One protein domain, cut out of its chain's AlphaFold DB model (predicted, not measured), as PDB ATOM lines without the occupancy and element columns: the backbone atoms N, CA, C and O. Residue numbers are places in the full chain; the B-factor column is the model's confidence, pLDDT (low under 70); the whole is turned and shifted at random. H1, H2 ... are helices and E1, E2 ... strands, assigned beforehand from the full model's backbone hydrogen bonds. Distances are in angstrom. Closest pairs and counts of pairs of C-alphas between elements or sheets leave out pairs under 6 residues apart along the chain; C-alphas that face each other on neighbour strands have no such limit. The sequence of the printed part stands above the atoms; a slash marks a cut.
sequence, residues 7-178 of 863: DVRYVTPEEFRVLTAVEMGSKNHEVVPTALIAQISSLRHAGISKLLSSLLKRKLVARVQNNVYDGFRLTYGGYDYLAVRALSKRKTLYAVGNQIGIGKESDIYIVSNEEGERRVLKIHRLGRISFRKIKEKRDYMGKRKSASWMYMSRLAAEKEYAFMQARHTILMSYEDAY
ATOM      1  N   ASP A   7      40.214   9.562 140.480       84.38
ATOM      2  CA  ASP A   7      39.919   8.423 141.360       84.38
ATOM      3  C   ASP A   7      41.114   7.459 141.527       84.38
ATOM      4  O   ASP A   7      41.197   6.788 142.558       84.38
ATOM      5  N   VAL A   8      42.070   7.423 140.579       85.31
ATOM      6  CA  VAL A   8      43.285   6.572 140.632       85.31
ATOM      7  C   VAL A   8      44.121   6.879 141.875       85.31
ATOM      8  O   VAL A   8      44.561   5.958 142.562       85.31
ATOM      9  N   ARG A   9      44.297   8.171 142.197       84.56
ATOM     10  CA  ARG A   9      45.100   8.640 143.344       84.56
ATOM     11  C   ARG A   9      44.553   8.166 144.691       84.56
ATOM     12  O   ARG A   9      45.303   8.070 145.656       84.56
ATOM     13  N   TYR A  10      43.261   7.851 144.755       88.81
ATOM     14  CA  TYR A  10      42.589   7.403 145.971       88.81
ATOM     15  C   TYR A  10      42.508   5.873 146.101       88.81
ATOM     16  O   TYR A  10      41.845   5.403 147.027       88.81
ATOM     17  N   VAL A  11      43.089   5.084 145.186       90.19
ATOM     18  CA  VAL A  11      43.089   3.610 145.261       90.19
ATOM     19  C   VAL A  11      44.310   3.122 146.044       90.19
ATOM     20  O   VAL A  11      45.456   3.400 145.696       90.19
ATOM     21  N   THR A  12      44.057   2.376 147.115       92.00
ATOM     22  CA  THR A  12      45.088   1.885 148.044       92.00
ATOM     23  C   THR A  12      45.985   0.797 147.429       92.00
ATOM     24  O   THR A  12      45.563   0.085 146.510       92.00
ATOM     25  N   PRO A  13      47.215   0.589 147.948       91.00
ATOM     26  CA  PRO A  13      48.084  -0.503 147.503       91.00
ATOM     27  C   PRO A  13      47.430  -1.891 147.593       91.00
ATOM     28  O   PRO A  13      47.643  -2.708 146.698       91.00
ATOM     29  N   GLU A  14      46.595  -2.133 148.611       91.44
ATOM     30  CA  GLU A  14      45.820  -3.369 148.783       91.44
ATOM     31  C   GLU A  14      44.701  -3.528 147.743       91.44
ATOM     32  O   GLU A  14      44.577  -4.590 147.136       91.44
ATOM     33  N   GLU A  15      43.908  -2.478 147.483       92.88
ATOM     34  CA  GLU A  15      42.896  -2.488 146.413       92.88
ATOM     35  C   GLU A  15      43.538  -2.825 145.056       92.88
ATOM     36  O   GLU A  15      42.985  -3.607 144.282       92.88
ATOM     37  N   PHE A  16      44.737  -2.302 144.786       92.94
ATOM     38  CA  PHE A  16      45.498  -2.665 143.593       92.94
ATOM     39  C   PHE A  16      46.061  -4.095 143.627       92.94
ATOM     40  O   PHE A  16      46.021  -4.761 142.598       92.94
ATOM     41  N   ARG A  17      46.541  -4.601 144.774       92.19
ATOM     42  CA  ARG A  17      46.975  -6.007 144.938       92.19
ATOM     43  C   ARG A  17      45.823  -6.976 144.639       92.19
ATOM     44  O   ARG A  17      46.015  -7.968 143.939       92.19
ATOM     45  N   VAL A  18      44.606  -6.636 145.070       93.56
ATOM     46  CA  VAL A  18      43.371  -7.368 144.735       93.56
ATOM     47  C   VAL A  18      43.004  -7.230 143.249       93.56
ATOM     48  O   VAL A  18      42.617  -8.226 142.640       93.56
ATOM     49  N   LEU A  19      43.160  -6.055 142.623       92.94
ATOM     50  CA  LEU A  19      42.953  -5.906 141.171       92.94
ATOM     51  C   LEU A  19      43.924  -6.772 140.352       92.94
ATOM     52  O   LEU A  19      43.476  -7.439 139.421       92.94
ATOM     53  N   THR A  20      45.210  -6.825 140.715       92.12
ATOM     54  CA  THR A  20      46.194  -7.703 140.059       92.12
ATOM     55  C   THR A  20      45.825  -9.178 140.229       92.12
ATOM     56  O   THR A  20      45.906  -9.940 139.269       92.12
ATOM     57  N   ALA A  21      45.342  -9.588 141.406       92.69
ATOM     58  CA  ALA A  21      44.861 -10.954 141.626       92.69
ATOM     59  C   ALA A  21      43.645 -11.308 140.744       92.69
ATOM     60  O   ALA A  21      43.575 -12.412 140.199       92.69
ATOM     61  N   VAL A  22      42.721 -10.360 140.528       91.56
ATOM     62  CA  VAL A  22      41.610 -10.522 139.571       91.56
ATOM     63  C   VAL A  22      42.123 -10.582 138.126       91.56
ATOM     64  O   VAL A  22      41.636 -11.412 137.362       91.56
ATOM     65  N   GLU A  23      43.116  -9.771 137.735       87.94
ATOM     66  CA  GLU A  23      43.745  -9.867 136.405       87.94
ATOM     67  C   GLU A  23      44.370 -11.256 136.189       87.94
ATOM     68  O   GLU A  23      44.079 -11.912 135.187       87.94
ATOM     69  N   MET A  24      45.171 -11.733 137.147       87.25
ATOM     70  CA  MET A  24      45.828 -13.042 137.098       87.25
ATOM     71  C   MET A  24      44.817 -14.189 136.989       87.25
ATOM     72  O   MET A  24      44.935 -15.001 136.072       87.25
ATOM     73  N   GLY A  25      43.786 -14.215 137.841       86.62
ATOM     74  CA  GLY A  25      42.713 -15.210 137.753       86.62
ATOM     75  C   GLY A  25      41.931 -15.140 136.432       86.62
ATOM     76  O   GLY A  25      41.556 -16.174 135.876       86.62
ATOM     77  N   SER A  26      41.754 -13.935 135.872       83.69
ATOM     78  CA  SER A  26      41.020 -13.723 134.613       83.69
ATOM     79  C   SER A  26      41.723 -14.239 133.350       83.69
ATOM     80  O   SER A  26      41.125 -14.245 132.271       83.69
ATOM     81  N   LYS A  27      42.976 -14.704 133.463       80.00
ATOM     82  CA  LYS A  27      43.676 -15.418 132.382       80.00
ATOM     83  C   LYS A  27      43.056 -16.792 132.106       80.00
ATOM     84  O   LYS A  27      43.029 -17.206 130.947       80.00
ATOM     85  N   ASN A  28      42.550 -17.451 133.154       79.25
ATOM     86  CA  ASN A  28      42.063 -18.833 133.115       79.25
ATOM     87  C   ASN A  28      40.540 -18.929 133.333       79.25
ATOM     88  O   ASN A  28      39.901 -19.799 132.749       79.25
ATOM     89  N   HIS A  29      39.940 -18.024 134.120       78.38
ATOM     90  CA  HIS A  29      38.508 -18.040 134.452       78.38
ATOM     91  C   HIS A  29      37.801 -16.753 133.988       78.38
ATOM     92  O   HIS A  29      38.259 -15.653 134.286       78.38
ATOM     93  N   GLU A  30      36.646 -16.851 133.316       78.31
ATOM     94  CA  GLU A  30      35.863 -15.658 132.916       78.31
ATOM     95  C   GLU A  30      35.274 -14.901 134.128       78.31
ATOM     96  O   GLU A  30      35.105 -13.678 134.095       78.31
ATOM     97  N   VAL A  31      35.005 -15.623 135.219       86.69
ATOM     98  CA  VAL A  31      34.602 -15.092 136.526       86.69
ATOM     99  C   VAL A  31      35.540 -15.685 137.571       86.69
ATOM    100  O   VAL A  31      35.635 -16.902 137.685       86.69
ATOM    101  N   VAL A  32      36.235 -14.838 138.331       89.25
ATOM    102  CA  VAL A  32      37.224 -15.261 139.332       89.25
ATOM    103  C   VAL A  32      36.537 -15.402 140.702       89.25
ATOM    104  O   VAL A  32      35.988 -14.409 141.196       89.25
ATOM    105  N   PRO A  33      36.531 -16.590 141.339       90.88
ATOM    106  CA  PRO A  33      35.912 -16.778 142.652       90.88
ATOM    107  C   PRO A  33      36.613 -15.986 143.762       90.88
ATOM    108  O   PRO A  33      37.831 -15.806 143.744       90.88
ATOM    109  N   THR A  34      35.862 -15.572 144.787       90.44
ATOM    110  CA  THR A  34      36.397 -14.800 145.930       90.44
ATOM    111  C   THR A  34      37.528 -15.527 146.670       90.44
ATOM    112  O   THR A  34      38.472 -14.882 147.119       90.44
ATOM    113  N   ALA A  35      37.465 -16.862 146.765       88.94
ATOM    114  CA  ALA A  35      38.518 -17.682 147.368       88.94
ATOM    115  C   ALA A  35      39.825 -17.642 146.553       88.94
ATOM    116  O   ALA A  35      40.887 -17.390 147.114       88.94
ATOM    117  N   LEU A  36      39.741 -17.771 145.224       90.25
ATOM    118  CA  LEU A  36      40.903 -17.696 144.333       90.25
ATOM    119  C   LEU A  36      41.544 -16.296 144.345       90.25
ATOM    120  O   LEU A  36      42.765 -16.169 144.345       90.25
ATOM    121  N   ILE A  37      40.734 -15.234 144.437       91.56
ATOM    122  CA  ILE A  37      41.236 -13.861 144.633       91.56
ATOM    123  C   ILE A  37      42.001 -13.747 145.960       91.56
ATOM    124  O   ILE A  37      43.032 -13.076 146.009       91.56
ATOM    125  N   ALA A  38      41.533 -14.402 147.027       90.81
ATOM    126  CA  ALA A  38      42.216 -14.409 148.319       90.81
ATOM    127  C   ALA A  38      43.574 -15.117 148.255       90.81
ATOM    128  O   ALA A  38      44.576 -14.542 148.670       90.81
ATOM    129  N   GLN A  39      43.603 -16.309 147.658       90.38
ATOM    130  CA  GLN A  39      44.808 -17.114 147.470       90.38
ATOM    131  C   GLN A  39      45.863 -16.365 146.637       90.38
ATOM    132  O   GLN A  39      46.985 -16.172 147.099       90.38
ATOM    133  N   ILE A  40      45.487 -15.847 145.458       91.25
ATOM    134  CA  ILE A  40      46.411 -15.120 144.567       91.25
ATOM    135  C   ILE A  40      46.869 -13.785 145.180       91.25
ATOM    136  O   ILE A  40      48.005 -13.371 144.963       91.25
ATOM    137  N   SER A  41      46.016 -13.091 145.945       89.19
ATOM    138  CA  SER A  41      46.438 -11.864 146.639       89.19
ATOM    139  C   SER A  41      47.216 -12.126 147.933       89.19
ATOM    140  O   SER A  41      47.860 -11.200 148.421       89.19
ATOM    141  N   SER A  42      47.189 -13.343 148.483       88.00
ATOM    142  CA  SER A  42      47.781 -13.707 149.784       88.00
ATOM    143  C   SER A  42      47.305 -12.800 150.935       88.00
ATOM    144  O   SER A  42      48.076 -12.422 151.814       88.00
ATOM    145  N   LEU A  43      46.029 -12.395 150.911       83.38
ATOM    146  CA  LEU A  43      45.407 -11.556 151.943       83.38
ATOM    147  C   LEU A  43      44.416 -12.378 152.782       83.38
ATOM    148  O   LEU A  43      43.679 -13.213 152.259       83.38
ATOM    149  N   ARG A  44      44.341 -12.109 154.094       77.12
ATOM    150  CA  ARG A  44      43.399 -12.795 155.000       77.12
ATOM    151  C   ARG A  44      41.945 -12.542 154.563       77.12
ATOM    152  O   ARG A  44      41.535 -11.389 154.400       77.12
ATOM    153  N   HIS A  45      41.145 -13.610 154.436       72.06
ATOM    154  CA  HIS A  45      39.778 -13.589 153.879       72.06
ATOM    155  C   HIS A  45      38.859 -12.481 154.433       72.06
ATOM    156  O   HIS A  45      38.067 -11.906 153.683       72.06
ATOM    157  N   ALA A  46      38.988 -12.134 155.719       70.06
ATOM    158  CA  ALA A  46      38.186 -11.099 156.373       70.06
ATOM    159  C   ALA A  46      38.333  -9.692 155.745       70.06
ATOM    160  O   ALA A  46      37.361  -8.936 155.702       70.06
ATOM    161  N   GLY A  47      39.517  -9.331 155.233       80.44
ATOM    162  CA  GLY A  47      39.768  -8.005 154.650       80.44
ATOM    163  C   GLY A  47      39.250  -7.853 153.217       80.44
ATOM    164  O   GLY A  47      38.721  -6.805 152.835       80.44
ATOM    165  N   ILE A  48      39.340  -8.917 152.418       88.50
ATOM    166  CA  ILE A  48      39.120  -8.876 150.963       88.50
ATOM    167  C   ILE A  48      37.692  -8.458 150.592       88.50
ATOM    168  O   ILE A  48      37.506  -7.671 149.665       88.50
ATOM    169  N   SER A  49      36.682  -8.887 151.351       87.81
ATOM    170  CA  SER A  49      35.285  -8.481 151.127       87.81
ATOM    171  C   SER A  49      35.075  -6.961 151.225       87.81
ATOM    172  O   SER A  49      34.241  -6.405 150.505       87.81
ATOM    173  N   LYS A  50      35.856  -6.261 152.063       90.56
ATOM    174  CA  LYS A  50      35.850  -4.791 152.181       90.56
ATOM    175  C   LYS A  50      36.529  -4.138 150.971       90.56
ATOM    176  O   LYS A  50      35.965  -3.205 150.399       90.56
ATOM    177  N   LEU A  51      37.684  -4.663 150.551       91.69
ATOM    178  CA  LEU A  51      38.441  -4.185 149.384       91.69
ATOM    179  C   LEU A  51      37.641  -4.360 148.084       91.69
ATOM    180  O   LEU A  51      37.409  -3.390 147.364       91.69
ATOM    181  N   LEU A  52      37.100  -5.556 147.830       91.12
ATOM    182  CA  LEU A  52      36.226  -5.833 146.684       91.12
ATOM    183  C   LEU A  52      34.959  -4.963 146.702       91.12
ATOM    184  O   LEU A  52      34.546  -4.464 145.657       91.12
ATOM    185  N   SER A  53      34.377  -4.695 147.877       90.75
ATOM    186  CA  SER A  53      33.249  -3.758 148.007       90.75
ATOM    187  C   SER A  53      33.619  -2.303 147.687       90.75
ATOM    188  O   SER A  53      32.755  -1.539 147.258       90.75
ATOM    189  N   SER A  54      34.880  -1.903 147.872       91.62
ATOM    190  CA  SER A  54      35.391  -0.592 147.451       91.62
ATOM    191  C   SER A  54      35.605  -0.543 145.933       91.62
ATOM    192  O   SER A  54      35.049   0.319 145.248       91.62
ATOM    193  N   LEU A  55      36.289  -1.550 145.378       91.75
ATOM    194  CA  LEU A  55      36.514  -1.709 143.937       91.75
ATOM    195  C   LEU A  55      35.201  -1.792 143.131       91.75
ATOM    196  O   LEU A  55      35.131  -1.267 142.017       91.75
ATOM    197  N   LEU A  56      34.145  -2.396 143.696       92.19
ATOM    198  CA  LEU A  56      32.790  -2.401 143.129       92.19
ATOM    199  C   LEU A  56      32.173  -0.996 143.062       92.19
ATOM    200  O   LEU A  56      31.583  -0.645 142.041       92.19
ATOM    201  N   LYS A  57      32.309  -0.176 144.117       90.56
ATOM    202  CA  LYS A  57      31.781   1.206 144.138       90.56
ATOM    203  C   LYS A  57      32.439   2.067 143.058       90.56
ATOM    204  O   LYS A  57      31.734   2.765 142.333       90.56
ATOM    205  N   ARG A  58      33.763   1.937 142.904       88.56
ATOM    206  CA  ARG A  58      34.566   2.567 141.836       88.56
ATOM    207  C   ARG A  58      34.362   1.927 140.449       88.56
ATOM    208  O   ARG A  58      34.881   2.417 139.453       88.56
ATOM    209  N   LYS A  59      33.594   0.830 140.356       89.25
ATOM    210  CA  LYS A  59      33.303   0.067 139.124       89.25
ATOM    211  C   LYS A  59      34.550  -0.511 138.431       89.25
ATOM    212  O   LYS A  59      34.519  -0.759 137.225       89.25
ATOM    213  N   LEU A  60      35.631  -0.745 139.180       90.31
ATOM    214  CA  LEU A  60      36.894  -1.317 138.683       90.31
ATOM    215  C   LEU A  60      36.804  -2.846 138.537       90.31
ATOM    216  O   LEU A  60      37.344  -3.423 137.594       90.31
ATOM    217  N   VAL A  61      36.024  -3.487 139.411       91.75
ATOM    218  CA  VAL A  61      35.540  -4.868 139.252       91.75
ATOM    219  C   VAL A  61      34.019  -4.876 139.101       91.75
ATOM    220  O   VAL A  61      33.339  -3.916 139.468       91.75
ATOM    221  N   ALA A  62      33.472  -5.968 138.574       90.12
ATOM    222  CA  ALA A  62      32.040  -6.243 138.562       90.12
ATOM    223  C   ALA A  62      31.789  -7.650 139.112       90.12
ATOM    224  O   ALA A  62      32.399  -8.610 138.642       90.12
ATOM    225  N   ARG A  63      30.880  -7.777 140.083       90.00
ATOM    226  CA  ARG A  63      30.433  -9.085 140.574       90.00
ATOM    227  C   ARG A  63      29.507  -9.721 139.538       90.00
ATOM    228  O   ARG A  63      28.649  -9.036 138.979       90.00
ATOM    229  N   VAL A  64      29.683 -11.011 139.296       85.00
ATOM    230  CA  VAL A  64      28.758 -11.862 138.543       85.00
ATOM    231  C   VAL A  64      28.171 -12.845 139.546       85.00
ATOM    232  O   VAL A  64      28.917 -13.441 140.316       85.00
ATOM    233  N   GLN A  65      26.842 -12.952 139.576       81.50
ATOM    234  CA  GLN A  65      26.111 -13.815 140.500       81.50
ATOM    235  C   GLN A  65      25.140 -14.682 139.699       81.50
ATOM    236  O   GLN A  65      24.007 -14.279 139.441       81.50
ATOM    237  N   ASN A  66      25.609 -15.858 139.296       72.38
ATOM    238  CA  ASN A  66      24.821 -16.895 138.638       72.38
ATOM    239  C   ASN A  66      24.735 -18.112 139.573       72.38
ATOM    240  O   ASN A  66      25.636 -18.317 140.382       72.38
ATOM    241  N   ASN A  67      23.725 -18.973 139.414       61.59
ATOM    242  CA  ASN A  67      23.564 -20.177 140.253       61.59
ATOM    243  C   ASN A  67      24.778 -21.134 140.233       61.59
ATOM    244  O   ASN A  67      24.937 -21.912 141.163       61.59
ATOM    245  N   VAL A  68      25.605 -21.079 139.183       62.72
ATOM    246  CA  VAL A  68      26.806 -21.920 138.997       62.72
ATOM    247  C   VAL A  68      28.106 -21.155 139.306       62.72
ATOM    248  O   VAL A  68      29.134 -21.764 139.568       62.72
ATOM    249  N   TYR A  69      28.078 -19.815 139.288       70.56
ATOM    250  CA  TYR A  69      29.275 -18.975 139.400       70.56
ATOM    251  C   TYR A  69      28.971 -17.680 140.170       70.56
ATOM    252  O   TYR A  69      28.325 -16.772 139.637       70.56
ATOM    253  N   ASP A  70      29.486 -17.569 141.396       84.69
ATOM    254  CA  ASP A  70      29.579 -16.310 142.143       84.69
ATOM    255  C   ASP A  70      31.044 -15.875 142.243       84.69
ATOM    256  O   ASP A  70      31.916 -16.628 142.680       84.69
ATOM    257  N   GLY A  71      31.327 -14.650 141.817       88.12
ATOM    258  CA  GLY A  71      32.686 -14.128 141.795       88.12
ATOM    259  C   GLY A  71      32.785 -12.789 141.089       88.12
ATOM    260  O   GLY A  71      31.792 -12.090 140.868       88.12
ATOM    261  N   PHE A  72      34.006 -12.408 140.734       90.94
ATOM    262  CA  PHE A  72      34.322 -11.090 140.208       90.94
ATOM    263  C   PHE A  72      35.011 -11.209 138.857       90.94
ATOM    264  O   PHE A  72      35.911 -12.019 138.661       90.94
ATOM    265  N   ARG A  73      34.612 -10.347 137.924       88.81
ATOM    266  CA  ARG A  73      35.344 -10.107 136.681       88.81
ATOM    267  C   ARG A  73      35.906  -8.693 136.687       88.81
ATOM    268  O   ARG A  73      35.298  -7.770 137.242       88.81
ATOM    269  N   LEU A  74      37.036  -8.506 136.019       88.62
ATOM    270  CA  LEU A  74      37.605  -7.182 135.800       88.62
ATOM    271  C   LEU A  74      36.655  -6.331 134.929       88.62
ATOM    272  O   LEU A  74      35.860  -6.851 134.131       88.62
ATOM    273  N   THR A  75      36.706  -5.007 135.075       89.19
ATOM    274  CA  THR A  75      36.112  -4.073 134.105       89.19
ATOM    275  C   THR A  75      37.216  -3.359 133.338       89.19
ATOM    276  O   THR A  75      38.367  -3.344 133.766       89.19
ATOM    277  N   TYR A  76      36.875  -2.730 132.211       85.81
ATOM    278  CA  TYR A  76      37.843  -1.892 131.502       85.81
ATOM    279  C   TYR A  76      38.431  -0.804 132.406       85.81
ATOM    280  O   TYR A  76      39.618  -0.560 132.311       85.81
ATOM    281  N   GLY A  77      37.655  -0.219 133.329       87.12
ATOM    282  CA  GLY A  77      38.191   0.760 134.282       87.12
ATOM    283  C   GLY A  77      39.260   0.162 135.200       87.12
ATOM    284  O   GLY A  77      40.305   0.769 135.387       87.12
ATOM    285  N   GLY A  78      39.045  -1.056 135.712       88.56
ATOM    286  CA  GLY A  78      40.062  -1.765 136.497       88.56
ATOM    287  C   GLY A  78      41.316  -2.107 135.691       88.56
ATOM    288  O   GLY A  78      42.419  -2.021 136.222       88.56
ATOM    289  N   TYR A  79      41.158  -2.439 134.405       88.56
ATOM    290  CA  TYR A  79      42.281  -2.726 133.510       88.56
ATOM    291  C   TYR A  79      43.080  -1.457 133.155       88.56
ATOM    292  O   TYR A  79      44.301  -1.465 133.291       88.56
ATOM    293  N   ASP A  80      42.400  -0.341 132.843       89.19
ATOM    294  CA  ASP A  80      43.038   0.972 132.650       89.19
ATOM    295  C   ASP A  80      43.848   1.377 133.899       89.19
ATOM    296  O   ASP A  80      44.971   1.866 133.802       89.19
ATOM    297  N   TYR A  81      43.279   1.166 135.094       90.75
ATOM    298  CA  TYR A  81      43.893   1.539 136.372       90.75
ATOM    299  C   TYR A  81      45.161   0.728 136.663       90.75
ATOM    300  O   TYR A  81      46.145   1.282 137.156       90.75
ATOM    301  N   LEU A  82      45.163  -0.568 136.335       89.38
ATOM    302  CA  LEU A  82      46.356  -1.411 136.423       89.38
ATOM    303  C   LEU A  82      47.451  -0.946 135.452       89.38
ATOM    304  O   LEU A  82      48.623  -0.943 135.826       89.38
ATOM    305  N   ALA A  83      47.088  -0.492 134.248       88.19
ATOM    306  CA  ALA A  83      48.042   0.068 133.291       88.19
ATOM    307  C   ALA A  83      48.664   1.386 133.774       88.19
ATOM    308  O   ALA A  83      49.887   1.496 133.831       88.19
ATOM    309  N   VAL A  84      47.844   2.354 134.199       88.00
ATOM    310  CA  VAL A  84      48.328   3.649 134.712       88.00
ATOM    311  C   VAL A  84      49.223   3.451 135.940       88.00
ATOM    312  O   VAL A  84      50.291   4.055 136.018       88.00
ATOM    313  N   ARG A  85      48.872   2.536 136.856       88.38
ATOM    314  CA  ARG A  85      49.745   2.162 137.985       88.38
ATOM    315  C   ARG A  85      51.055   1.514 137.536       88.38
ATOM    316  O   ARG A  85      52.074   1.748 138.179       88.38
ATOM    317  N   ALA A  86      51.054   0.703 136.479       86.94
ATOM    318  CA  ALA A  86      52.272   0.080 135.960       86.94
ATOM    319  C   ALA A  86      53.219   1.097 135.296       86.94
ATOM    320  O   ALA A  86      54.429   0.971 135.456       86.94
ATOM    321  N   LEU A  87      52.683   2.111 134.604       86.00
ATOM    322  CA  LEU A  87      53.462   3.217 134.031       86.00
ATOM    323  C   LEU A  87      53.995   4.164 135.121       86.00
ATOM    324  O   LEU A  87      55.167   4.533 135.101       86.00
ATOM    325  N   SER A  88      53.169   4.481 136.122       86.44
ATOM    326  CA  SER A  88      53.571   5.293 137.278       86.44
ATOM    327  C   SER A  88      54.635   4.602 138.140       86.44
ATOM    328  O   SER A  88      55.640   5.217 138.479       86.44
ATOM    329  N   LYS A  89      54.521   3.285 138.386       86.56
ATOM    330  CA  LYS A  89      55.589   2.491 139.033       86.56
ATOM    331  C   LYS A  89      56.910   2.447 138.250       86.56
ATOM    332  O   LYS A  89      57.908   2.017 138.812       86.56
ATOM    333  N   ARG A  90      56.913   2.843 136.975       84.50
ATOM    334  CA  ARG A  90      58.102   2.939 136.114       84.50
ATOM    335  C   ARG A  90      58.605   4.380 135.952       84.50
ATOM    336  O   ARG A  90      59.444   4.602 135.091       84.50
ATOM    337  N   LYS A  91      58.047   5.359 136.679       84.62
ATOM    338  CA  LYS A  91      58.286   6.814 136.528       84.62
ATOM    339  C   LYS A  91      57.936   7.426 135.157       84.62
ATOM    340  O   LYS A  91      57.826   8.638 135.031       84.62
ATOM    341  N   THR A  92      57.624   6.602 134.154       83.25
ATOM    342  CA  THR A  92      57.194   7.009 132.799       83.25
ATOM    343  C   THR A  92      55.898   7.831 132.733       83.25
ATOM    344  O   THR A  92      55.569   8.362 131.677       83.25
ATOM    345  N   LEU A  93      55.129   7.909 133.823       85.50
ATOM    346  CA  LEU A  93      53.867   8.648 133.894       85.50
ATOM    347  C   LEU A  93      53.669   9.191 135.313       85.50
ATOM    348  O   LEU A  93      53.448   8.423 136.252       85.50
ATOM    349  N   TYR A  94      53.687  10.514 135.448       88.31
ATOM    350  CA  TYR A  94      53.476  11.231 136.705       88.31
ATOM    351  C   TYR A  94      52.070  11.845 136.785       88.31
ATOM    352  O   TYR A  94      51.342  11.645 137.763       88.31
ATOM    353  N   ALA A  95      51.636  12.530 135.722       88.31
ATOM    354  CA  ALA A  95      50.307  13.132 135.625       88.31
ATOM    355  C   ALA A  95      49.536  12.644 134.391       88.31
ATOM    356  O   ALA A  95      50.116  12.341 133.353       88.31
ATOM    357  N   VAL A  96      48.203  12.608 134.496       89.00
ATOM    358  CA  VAL A  96      47.289  12.398 133.363       89.00
ATOM    359  C   VAL A  96      46.461  13.661 133.187       89.00
ATOM    360  O   VAL A  96      45.757  14.074 134.110       89.00
ATOM    361  N   GLY A  97      46.571  14.271 132.013       85.75
ATOM    362  CA  GLY A  97      45.885  15.495 131.635       85.75
ATOM    363  C   GLY A  97      44.609  15.242 130.832       85.75
ATOM    364  O   GLY A  97      43.874  14.270 131.034       85.75
ATOM    365  N   ASN A  98      44.327  16.161 129.910       83.62
ATOM    366  CA  ASN A  98      43.104  16.141 129.117       83.62
ATOM    367  C   ASN A  98      43.081  15.011 128.075       83.62
ATOM    368  O   ASN A  98      44.103  14.548 127.572       83.62
ATOM    369  N   GLN A  99      41.868  14.580 127.731       84.81
ATOM    370  CA  GLN A  99      41.633  13.592 126.684       84.81
ATOM    371  C   GLN A  99      41.484  14.299 125.331       84.81
ATOM    372  O   GLN A  99      40.439  14.902 125.093       84.81
ATOM    373  N   ILE A 100      42.485  14.185 124.452       80.69
ATOM    374  CA  ILE A 100      42.424  14.713 123.079       80.69
ATOM    375  C   ILE A 100      41.417  13.898 122.254       80.69
ATOM    376  O   ILE A 100      40.557  14.448 121.567       80.69
ATOM    377  N   GLY A 101      41.515  12.565 122.327       75.69
ATOM    378  CA  GLY A 101      40.863  11.661 121.379       75.69
ATOM    379  C   GLY A 101      39.955  10.610 122.015       75.69
ATOM    380  O   GLY A 101      40.296   9.962 123.010       75.69
ATOM    381  N   ILE A 102      38.805  10.384 121.375       77.38
ATOM    382  CA  ILE A 102      37.968   9.188 121.553       77.38
ATOM    383  C   ILE A 102      37.880   8.496 120.189       77.38
ATOM    384  O   ILE A 102      37.087   8.888 119.330       77.38
ATOM    385  N   GLY A 103      38.709   7.474 119.987       68.75
ATOM    386  CA  GLY A 103      38.712   6.648 118.785       68.75
ATOM    387  C   GLY A 103      37.602   5.588 118.784       68.75
ATOM    388  O   GLY A 103      36.841   5.419 119.742       68.75
ATOM    389  N   LYS A 104      37.523   4.823 117.688       70.12
ATOM    390  CA  LYS A 104      36.618   3.658 117.577       70.12
ATOM    391  C   LYS A 104      37.121   2.471 118.409       70.12
ATOM    392  O   LYS A 104      36.315   1.765 119.015       70.12
ATOM    393  N   GLU A 105      38.441   2.271 118.424       73.19
ATOM    394  CA  GLU A 105      39.133   1.149 119.077       73.19
ATOM    395  C   GLU A 105      40.113   1.601 120.188       73.19
ATOM    396  O   GLU A 105      40.687   0.746 120.856       73.19
ATOM    397  N   SER A 106      40.255   2.909 120.450       82.38
ATOM    398  CA  SER A 106      41.201   3.495 121.422       82.38
ATOM    399  C   SER A 106      40.663   4.763 122.125       82.38
ATOM    400  O   SER A 106      39.701   5.378 121.664       82.38
ATOM    401  N   ASP A 107      41.261   5.158 123.255       86.38
ATOM    402  CA  ASP A 107      41.226   6.532 123.803       86.38
ATOM    403  C   ASP A 107      42.633   7.151 123.720       86.38
ATOM    404  O   ASP A 107      43.610   6.414 123.831       86.38
ATOM    405  N   ILE A 108      42.739   8.479 123.599       87.50
ATOM    406  CA  ILE A 108      44.015   9.216 123.549       87.50
ATOM    407  C   ILE A 108      44.013  10.327 124.609       87.50
ATOM    408  O   ILE A 108      43.136  11.198 124.590       87.50
ATOM    409  N   TYR A 109      44.986  10.296 125.520       89.56
ATOM    410  CA  TYR A 109      45.162  11.237 126.633       89.56
ATOM    411  C   TYR A 109      46.532  11.921 126.571       89.56
ATOM    412  O   TYR A 109      47.515  11.268 126.238       89.56
ATOM    413  N   ILE A 110      46.612  13.193 126.969       90.19
ATOM    414  CA  ILE A 110      47.889  13.822 127.341       90.19
ATOM    415  C   ILE A 110      48.302  13.275 128.709       90.19
ATOM    416  O   ILE A 110      47.466  13.145 129.609       90.19
ATOM    417  N   VAL A 111      49.586  12.996 128.881       90.88
ATOM    418  CA  VAL A 111      50.230  12.702 130.165       90.88
ATOM    419  C   VAL A 111      51.527  13.505 130.279       90.88
ATOM    420  O   VAL A 111      51.993  14.064 129.288       90.88
ATOM    421  N   SER A 112      52.111  13.565 131.476       90.06
ATOM    422  CA  SER A 112      53.481  14.059 131.657       90.06
ATOM    423  C   SER A 112      54.343  13.060 132.419       90.06
ATOM    424  O   SER A 112      53.824  12.264 133.215       90.06
ATOM    425  N   ASN A 113      55.654  13.127 132.199       89.25
ATOM    426  CA  ASN A 113      56.649  12.477 133.050       89.25
ATOM    427  C   ASN A 113      56.896  13.303 134.341       89.25
ATOM    428  O   ASN A 113      56.154  14.250 134.628       89.25
ATOM    429  N   GLU A 114      57.900  12.916 135.138       88.12
ATOM    430  CA  GLU A 114      58.298  13.622 136.374       88.12
ATOM    431  C   GLU A 114      58.975  14.987 136.103       88.12
ATOM    432  O   GLU A 114      58.908  15.868 136.955       88.12
ATOM    433  N   GLU A 115      59.557  15.189 134.914       88.88
ATOM    434  CA  GLU A 115      60.249  16.421 134.481       88.88
ATOM    435  C   GLU A 115      59.289  17.486 133.909       88.88
ATOM    436  O   GLU A 115      59.644  18.656 133.806       88.88
ATOM    437  N   GLY A 116      58.056  17.100 133.555       85.19
ATOM    438  CA  GLY A 116      57.040  17.976 132.957       85.19
ATOM    439  C   GLY A 116      56.886  17.842 131.436       85.19
ATOM    440  O   GLY A 116      55.958  18.423 130.869       85.19
ATOM    441  N   GLU A 117      57.727  17.032 130.788       87.94
ATOM    442  CA  GLU A 117      57.648  16.695 129.364       87.94
ATOM    443  C   GLU A 117      56.263  16.123 129.010       87.94
ATOM    444  O   GLU A 117      55.711  15.285 129.737       87.94
ATOM    445  N   ARG A 118      55.684  16.569 127.889       87.81
ATOM    446  CA  ARG A 118      54.367  16.118 127.420       87.81
ATOM    447  C   ARG A 118      54.508  14.846 126.592       87.81
ATOM    448  O   ARG A 118      55.229  14.819 125.605       87.81
ATOM    449  N   ARG A 119      53.732  13.820 126.939       89.69
ATOM    450  CA  ARG A 119      53.640  12.558 126.194       89.69
ATOM    451  C   ARG A 119      52.181  12.173 125.959       89.69
ATOM    452  O   ARG A 119      51.269  12.687 126.612       89.69
ATOM    453  N   VAL A 120      51.937  11.250 125.034       89.19
ATOM    454  CA  VAL A 120      50.591  10.787 124.668       89.19
ATOM    455  C   VAL A 120      50.370   9.346 125.122       89.19
ATOM    456  O   VAL A 120      51.115   8.438 124.770       89.19
ATOM    457  N   LEU A 121      49.298   9.124 125.887       87.81
ATOM    458  CA  LEU A 121      48.847   7.810 126.343       87.81
ATOM    459  C   LEU A 121      47.663   7.319 125.494       87.81
ATOM    460  O   LEU A 121      46.526   7.784 125.645       87.81
ATOM    461  N   LYS A 122      47.921   6.326 124.641       87.12
ATOM    462  CA  LYS A 122      46.934   5.613 123.821       87.12
ATOM    463  C   LYS A 122      46.451   4.359 124.558       87.12
ATOM    464  O   LYS A 122      47.227   3.450 124.829       87.12
ATOM    465  N   ILE A 123      45.163   4.277 124.891       86.38
ATOM    466  CA  ILE A 123      44.560   3.144 125.625       86.38
ATOM    467  C   ILE A 123      43.709   2.310 124.667       86.38
ATOM    468  O   ILE A 123      42.735   2.830 124.119       86.38
ATOM    469  N   HIS A 124      44.010   1.019 124.490       83.69
ATOM    470  CA  HIS A 124      43.273   0.149 123.562       83.69
ATOM    471  C   HIS A 124      41.967  -0.390 124.177       83.69
ATOM    472  O   HIS A 124      41.905  -0.815 125.331       83.69
ATOM    473  N   ARG A 125      40.878  -0.324 123.401       77.69
ATOM    474  CA  ARG A 125      39.474  -0.427 123.849       77.69
ATOM    475  C   ARG A 125      38.606  -1.210 122.849       77.69
ATOM    476  O   ARG A 125      37.507  -0.764 122.485       77.69
ATOM    477  N   LEU A 126      39.080  -2.360 122.369       71.62
ATOM    478  CA  LEU A 126      38.378  -3.134 121.337       71.62
ATOM    479  C   LEU A 126      36.970  -3.554 121.805       71.62
ATOM    480  O   LEU A 126      36.738  -3.898 122.961       71.62
ATOM    481  N   GLY A 127      36.005  -3.530 120.882       62.50
ATOM    482  CA  GLY A 127      34.624  -3.963 121.139       62.50
ATOM    483  C   GLY A 127      33.654  -2.883 121.648       62.50
ATOM    484  O   GLY A 127      32.481  -3.192 121.857       62.50
ATOM    485  N   ARG A 128      34.077  -1.615 121.798       60.66
ATOM    486  CA  ARG A 128      33.187  -0.503 122.208       60.66
ATOM    487  C   ARG A 128      31.993  -0.257 121.275       60.66
ATOM    488  O   ARG A 128      30.919   0.092 121.765       60.66
ATOM    489  N   ILE A 129      32.162  -0.401 119.955       47.62
ATOM    490  CA  ILE A 129      31.115  -0.106 118.960       47.62
ATOM    491  C   ILE A 129      31.107  -1.168 117.847       47.62
ATOM    492  O   ILE A 129      32.116  -1.384 117.190       47.62
ATOM    493  N   SER A 130      29.958  -1.834 117.660       44.53
ATOM    494  CA  SER A 130      29.516  -2.629 116.485       44.53
ATOM    495  C   SER A 130      30.473  -3.604 115.762       44.53
ATOM    496  O   SER A 130      30.095  -4.146 114.727       44.53
ATOM    497  N   PHE A 131      31.637  -3.948 116.306       41.72
ATOM    498  CA  PHE A 131      32.598  -4.864 115.679       41.72
ATOM    499  C   PHE A 131      32.434  -6.344 116.086       41.72
ATOM    500  O   PHE A 131      33.405  -7.055 116.342       41.72
ATOM    501  N   ARG A 132      31.200  -6.870 116.110       45.34
ATOM    502  CA  ARG A 132      30.956  -8.291 116.466       45.34
ATOM    503  C   ARG A 132      31.724  -9.285 115.580       45.34
ATOM    504  O   ARG A 132      32.124 -10.329 116.078       45.34
ATOM    505  N   LYS A 133      31.989  -8.925 114.318       44.97
ATOM    506  CA  LYS A 133      32.774  -9.731 113.370       44.97
ATOM    507  C   LYS A 133      34.301  -9.621 113.511       44.97
ATOM    508  O   LYS A 133      34.983 -10.338 112.797       44.97
ATOM    509  N   ILE A 134      34.871  -8.812 114.420       48.56
ATOM    510  CA  ILE A 134      36.334  -8.859 114.677       48.56
ATOM    511  C   ILE A 134      36.757 -10.271 115.107       48.56
ATOM    512  O   ILE A 134      37.760 -10.781 114.624       48.56
ATOM    513  N   LYS A 135      35.929 -10.934 115.927       49.47
ATOM    514  CA  LYS A 135      36.119 -12.324 116.374       49.47
ATOM    515  C   LYS A 135      35.991 -13.369 115.241       49.47
ATOM    516  O   LYS A 135      36.243 -14.541 115.466       49.47
ATOM    517  N   GLU A 136      35.587 -12.957 114.038       46.31
ATOM    518  CA  GLU A 136      35.459 -13.810 112.844       46.31
ATOM    519  C   GLU A 136      36.484 -13.454 111.742       46.31
ATOM    520  O   GLU A 136      36.461 -14.078 110.685       46.31
ATOM    521  N   LYS A 137      37.295 -12.391 111.912       44.09
ATOM    522  CA  LYS A 137      38.009 -11.728 110.794       44.09
ATOM    523  C   LYS A 137      39.411 -11.162 111.088       44.09
ATOM    524  O   LYS A 137      39.961 -10.492 110.220       44.09
ATOM    525  N   ARG A 138      39.969 -11.348 112.285       53.22
ATOM    526  CA  ARG A 138      41.335 -10.911 112.636       53.22
ATOM    527  C   ARG A 138      42.044 -12.042 113.381       53.22
ATOM    528  O   ARG A 138      41.458 -12.629 114.290       53.22
ATOM    529  N   ASP A 139      43.300 -12.299 113.030       51.31
ATOM    530  CA  ASP A 139      44.043 -13.519 113.397       51.31
ATOM    531  C   ASP A 139      44.472 -13.602 114.874       51.31
ATOM    532  O   ASP A 139      44.930 -14.647 115.333       51.31
ATOM    533  N   TYR A 140      44.207 -12.544 115.653       52.91
ATOM    534  CA  TYR A 140      44.404 -12.425 117.107       52.91
ATOM    535  C   TYR A 140      43.877 -13.599 117.966       52.91
ATOM    536  O   TYR A 140      44.139 -13.647 119.167       52.91
ATOM    537  N   MET A 141      43.081 -14.517 117.410       49.81
ATOM    538  CA  MET A 141      42.554 -15.677 118.135       49.81
ATOM    539  C   MET A 141      43.503 -16.885 118.166       49.81
ATOM    540  O   MET A 141      43.406 -17.690 119.096       49.81
ATOM    541  N   GLY A 142      44.418 -17.023 117.198       59.00
ATOM    542  CA  GLY A 142      45.332 -18.169 117.102       59.00
ATOM    543  C   GLY A 142      44.612 -19.519 117.255       59.00
ATOM    544  O   GLY A 142      43.622 -19.789 116.581       59.00
ATOM    545  N   LYS A 143      45.077 -20.360 118.190       52.06
ATOM    546  CA  LYS A 143      44.480 -21.678 118.504       52.06
ATOM    547  C   LYS A 143      43.257 -21.623 119.459       52.06
ATOM    548  O   LYS A 143      42.756 -22.673 119.857       52.06
ATOM    549  N   ARG A 144      42.781 -20.446 119.902       54.09
ATOM    550  CA  ARG A 144      41.797 -20.326 121.008       54.09
ATOM    551  C   ARG A 144      40.338 -20.262 120.531       54.09
ATOM    552  O   ARG A 144      39.949 -19.349 119.812       54.09
ATOM    553  N   LYS A 145      39.480 -21.157 121.048       43.94
ATOM    554  CA  LYS A 145      38.018 -21.184 120.778       43.94
ATOM    555  C   LYS A 145      37.276 -19.926 121.282       43.94
ATOM    556  O   LYS A 145      36.222 -19.552 120.762       43.94
ATOM    557  N   SER A 146      37.817 -19.230 122.282       50.34
ATOM    558  CA  SER A 146      37.313 -17.942 122.766       50.34
ATOM    559  C   SER A 146      38.457 -17.042 123.251       50.34
ATOM    560  O   SER A 146      39.525 -17.509 123.635       50.34
ATOM    561  N   ALA A 147      38.232 -15.729 123.204       56.75
ATOM    562  CA  ALA A 147      39.151 -14.706 123.689       56.75
ATOM    563  C   ALA A 147      38.334 -13.555 124.288       56.75
ATOM    564  O   ALA A 147      37.277 -13.202 123.748       56.75
ATOM    565  N   SER A 148      38.806 -12.974 125.393       68.38
ATOM    566  CA  SER A 148      38.179 -11.798 126.002       68.38
ATOM    567  C   SER A 148      38.580 -10.529 125.244       68.38
ATOM    568  O   SER A 148      39.699 -10.410 124.749       68.38
ATOM    569  N   TRP A 149      37.690  -9.537 125.172       71.44
ATOM    570  CA  TRP A 149      37.995  -8.264 124.500       71.44
ATOM    571  C   TRP A 149      39.171  -7.500 125.143       71.44
ATOM    572  O   TRP A 149      39.841  -6.727 124.462       71.44
ATOM    573  N   MET A 150      39.466  -7.757 126.423       75.62
ATOM    574  CA  MET A 150      40.660  -7.250 127.114       75.62
ATOM    575  C   MET A 150      41.937  -7.910 126.588       75.62
ATOM    576  O   MET A 150      42.857  -7.201 126.201       75.62
ATOM    577  N   TYR A 151      41.965  -9.243 126.474       75.31
ATOM    578  CA  TYR A 151      43.090  -9.969 125.873       75.31
ATOM    579  C   TYR A 151      43.316  -9.557 124.410       75.31
ATOM    580  O   TYR A 151      44.451  -9.328 124.007       75.31
ATOM    581  N   MET A 152      42.239  -9.358 123.644       72.44
ATOM    582  CA  MET A 152      42.310  -8.833 122.273       72.44
ATOM    583  C   MET A 152      42.840  -7.387 122.231       72.44
ATOM    584  O   MET A 152      43.571  -7.041 121.312       72.44
ATOM    585  N   SER A 153      42.508  -6.545 123.219       76.88
ATOM    586  CA  SER A 153      43.051  -5.177 123.328       76.88
ATOM    587  C   SER A 153      44.526  -5.174 123.732       76.88
ATOM    588  O   SER A 153      45.287  -4.350 123.237       76.88
ATOM    589  N   ARG A 154      44.941  -6.132 124.574       77.06
ATOM    590  CA  ARG A 154      46.345  -6.387 124.901       77.06
ATOM    591  C   ARG A 154      47.129  -6.797 123.653       77.06
ATOM    592  O   ARG A 154      48.113  -6.143 123.356       77.06
ATOM    593  N   LEU A 155      46.646  -7.780 122.887       71.62
ATOM    594  CA  LEU A 155      47.281  -8.204 121.630       71.62
ATOM    595  C   LEU A 155      47.310  -7.101 120.562       71.62
ATOM    596  O   LEU A 155      48.294  -6.986 119.844       71.62
ATOM    597  N   ALA A 156      46.261  -6.280 120.450       69.81
ATOM    598  CA  ALA A 156      46.237  -5.176 119.488       69.81
ATOM    599  C   ALA A 156      47.336  -4.140 119.774       69.81
ATOM    600  O   ALA A 156      47.982  -3.668 118.845       69.81
ATOM    601  N   ALA A 157      47.568  -3.828 121.051       70.88
ATOM    602  CA  ALA A 157      48.645  -2.932 121.449       70.88
ATOM    603  C   ALA A 157      50.011  -3.631 121.512       70.88
ATOM    604  O   ALA A 157      51.006  -2.981 121.276       70.88
ATOM    605  N   GLU A 158      50.094  -4.940 121.773       70.44
ATOM    606  CA  GLU A 158      51.351  -5.705 121.668       70.44
ATOM    607  C   GLU A 158      51.792  -5.883 120.204       70.44
ATOM    608  O   GLU A 158      52.984  -5.919 119.922       70.44
ATOM    609  N   LYS A 159      50.861  -5.883 119.240       68.06
ATOM    610  CA  LYS A 159      51.209  -5.720 117.820       68.06
ATOM    611  C   LYS A 159      51.763  -4.320 117.544       68.06
ATOM    612  O   LYS A 159      52.743  -4.180 116.829       68.06
ATOM    613  N   GLU A 160      51.157  -3.287 118.122       69.00
ATOM    614  CA  GLU A 160      51.666  -1.916 118.014       69.00
ATOM    615  C   GLU A 160      52.936  -1.692 118.882       69.00
ATOM    616  O   GLU A 160      53.736  -0.830 118.548       69.00
ATOM    617  N   TYR A 161      53.227  -2.545 119.882       70.31
ATOM    618  CA  TYR A 161      54.522  -2.665 120.584       70.31
ATOM    619  C   TYR A 161      55.600  -3.132 119.619       70.31
ATOM    620  O   TYR A 161      56.685  -2.564 119.600       70.31
ATOM    621  N   ALA A 162      55.316  -4.165 118.820       60.16
ATOM    622  CA  ALA A 162      56.281  -4.697 117.861       60.16
ATOM    623  C   ALA A 162      56.714  -3.651 116.810       60.16
ATOM    624  O   ALA A 162      57.732  -3.848 116.155       60.16
ATOM    625  N   PHE A 163      55.977  -2.536 116.703       56.91
ATOM    626  CA  PHE A 163      56.368  -1.331 115.970       56.91
ATOM    627  C   PHE A 163      56.851  -0.159 116.873       56.91
ATOM    628  O   PHE A 163      57.696   0.601 116.419       56.91
ATOM    629  N   MET A 164      56.351   0.022 118.116       50.41
ATOM    630  CA  MET A 164      56.565   1.236 118.959       50.41
ATOM    631  C   MET A 164      56.657   1.037 120.507       50.41
ATOM    632  O   MET A 164      56.498   1.976 121.282       50.41
ATOM    633  N   GLN A 165      56.890  -0.178 121.004       38.72
ATOM    634  CA  GLN A 165      57.311  -0.518 122.384       38.72
ATOM    635  C   GLN A 165      56.437  -0.216 123.650       38.72
ATOM    636  O   GLN A 165      56.995   0.052 124.720       38.72
ATOM    637  N   ALA A 166      55.099  -0.398 123.671       29.50
ATOM    638  CA  ALA A 166      54.346  -0.463 124.960       29.50
ATOM    639  C   ALA A 166      53.101  -1.403 125.019       29.50
ATOM    640  O   ALA A 166      52.635  -1.901 124.003       29.50
ATOM    641  N   ARG A 167      52.635  -1.754 126.242       45.19
ATOM    642  CA  ARG A 167      51.578  -2.771 126.555       45.19
ATOM    643  C   ARG A 167      50.181  -2.377 126.000       45.19
ATOM    644  O   ARG A 167      50.063  -1.474 125.192       45.19
ATOM    645  N   HIS A 168      49.079  -2.980 126.494       53.44
ATOM    646  CA  HIS A 168      47.673  -2.602 126.183       53.44
ATOM    647  C   HIS A 168      47.356  -1.087 126.253       53.44
ATOM    648  O   HIS A 168      46.345  -0.628 125.711       53.44
ATOM    649  N   THR A 169      48.216  -0.327 126.929       65.94
ATOM    650  CA  THR A 169      48.361   1.121 126.799       65.94
ATOM    651  C   THR A 169      49.739   1.461 126.235       65.94
ATOM    652  O   THR A 169      50.742   1.010 126.798       65.94
ATOM    653  N   ILE A 170      49.782   2.304 125.206       79.12
ATOM    654  CA  ILE A 170      51.015   2.783 124.580       79.12
ATOM    655  C   ILE A 170      51.296   4.215 125.018       79.12
ATOM    656  O   ILE A 170      50.375   5.028 125.095       79.12
ATOM    657  N   LEU A 171      52.560   4.495 125.326       80.31
ATOM    658  CA  LEU A 171      53.077   5.822 125.632       80.31
ATOM    659  C   LEU A 171      54.000   6.234 124.480       80.31
ATOM    660  O   LEU A 171      54.954   5.519 124.198       80.31
ATOM    661  N   MET A 172      53.692   7.348 123.825       82.31
ATOM    662  CA  MET A 172      54.434   7.920 122.691       82.31
ATOM    663  C   MET A 172      54.745   9.401 122.965       82.31
ATOM    664  O   MET A 172      54.224   9.952 123.941       82.31
ATOM    665  N   SER A 173      55.585  10.039 122.147       84.19
ATOM    666  CA  SER A 173      55.843  11.484 122.240       84.19
ATOM    667  C   SER A 173      54.557  12.304 122.042       84.19
ATOM    668  O   SER A 173      53.521  11.796 121.596       84.19
ATOM    669  N   TYR A 174      54.594  13.579 122.434       85.69
ATOM    670  CA  TYR A 174      53.600  14.559 122.006       85.69
ATOM    671  C   TYR A 174      54.183  15.375 120.847       85.69
ATOM    672  O   TYR A 174      54.934  16.316 121.073       85.69
ATOM    673  N   GLU A 175      53.811  15.024 119.617       82.31
ATOM    674  CA  GLU A 175      54.078  15.859 118.443       82.31
ATOM    675  C   GLU A 175      52.964  16.905 118.307       82.31
ATOM    676  O   GLU A 175      51.782  16.544 118.250       82.31
ATOM    677  N   ASP A 176      53.314  18.192 118.229       82.31
ATOM    678  CA  ASP A 176      52.343  19.279 118.030       82.31
ATOM    679  C   ASP A 176      51.974  19.394 116.539       82.31
ATOM    680  O   ASP A 176      52.362  20.314 115.823       82.31
ATOM    681  N   ALA A 177      51.276  18.367 116.048       84.44
ATOM    682  CA  ALA A 177      51.027  18.129 114.631       84.44
ATOM    683  C   ALA A 177      49.524  18.051 114.309       84.44
ATOM    684  O   ALA A 177      48.738  17.370 114.978       84.44
ATOM    685  N   TYR A 178      49.105  18.708 113.227       84.44
ATOM    686  CA  TYR A 178      47.703  18.781 112.820       84.44
ATOM    687  C   TYR A 178      47.312  17.592 111.930       84.44
ATOM    688  O   TYR A 178      47.968  17.339 110.922       84.44
TER     689      TYR A 178
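AT A GLANCE: This is residues 7 to 178 of the 863 residues of the protein "Non-specific serine/threonine protein kinase" of Malassezia sympodialis (strain ATCC 42132) (UniProt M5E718). Two lobes lie one beyond the other along the longest axis: a cluster of crossed helices H2, H3 and H4 with the hairpin E1 and E2, and a strongly twisted sheet of four strands with H5 and H7 packed on it. H5 sits between the lobes, and the short helix H6 lies far out in a loop before H7. The 172 printed residues have seven named helices and six named strands, in the order H1 H2 H3 H4 E1 E2 H5 E3 E4 E5 H6 H7 E6; the class is mixed, and the larger sheet, E3 E4 E5 E6, is antiparallel. The whole is compact, with a radius of gyration of the C-alphas of 17.1 A and spans of 53 by 41 by 24 A.

HOW THE PARTS SIT: H1, residues 7 to 10, is close to but not clearly touching H5, residues 76 to 88: their closest C-alphas, Val 8 and Tyr 81, are 6.6 A apart. H2, residues 13 to 25, is the hub. It touches H3, residues 34 to 41, closest at C-alphas 21 and 40, 5.3 A; H4, residues 45 to 57, at 15 and 51, 5.6 A, about perpendicular at 90 degrees; and H5, through its residues 78 to 82 alone, at 19 and 78, 6.9 A. The hairpin E1, residues 61 to 66, and E2, residues 69 to 74, has N 64 and O 71 at 2.8 A. E3, residues 95 to 102, E4, residues 106 to 112, and E5, residues 118 to 124, form a meander, each strand the antiparallel neighbour of the one before; N 97 and O 110 are 2.8 A apart, N 109 and O 121 2.9 A. E6, residues 169 to 173, is an edge strand beside E5, with N 122 and O 170 at 2.8 A. H5 is on one face of this sheet, two layers, at a height over the sheet of 8.1 A. H7, residues 149 to 164, is on it at 7.5 A, over E6. H6, residues 132 to 136, is not on it. Every O i to N i+4 pair is within hydrogen-bond range in H2, H3 and H5, 7 of 9 in H4, 11 of 12 in H7 and 0 of 1 in H6, where 1 of 2 O i to N i+3 pairs is; H1 is too short for an O i to N i+4 pair.

IN THESE COORDINATES: H1 begins at C-alpha 7, (39.919, 8.423, 141.360). H2 is 18.4 A long, H4 19.4 A, H5 18.2 A and H7 21.6 A. E3 is 19.1 A long and bends by 59 degrees at residue 98; E6 ends at C-alpha 173, (55.843, 11.484, 122.240).

THE WHOLE: The two C-alphas farthest apart, Ala 46 and Tyr 178, are 53.7 A apart. The printed part has no cut. The link from H6 to H7 is long, 12 residues. Mean pLDDT of the printed part is 78.7; residues 127 to 148 and 162 to 169 are among those under 70.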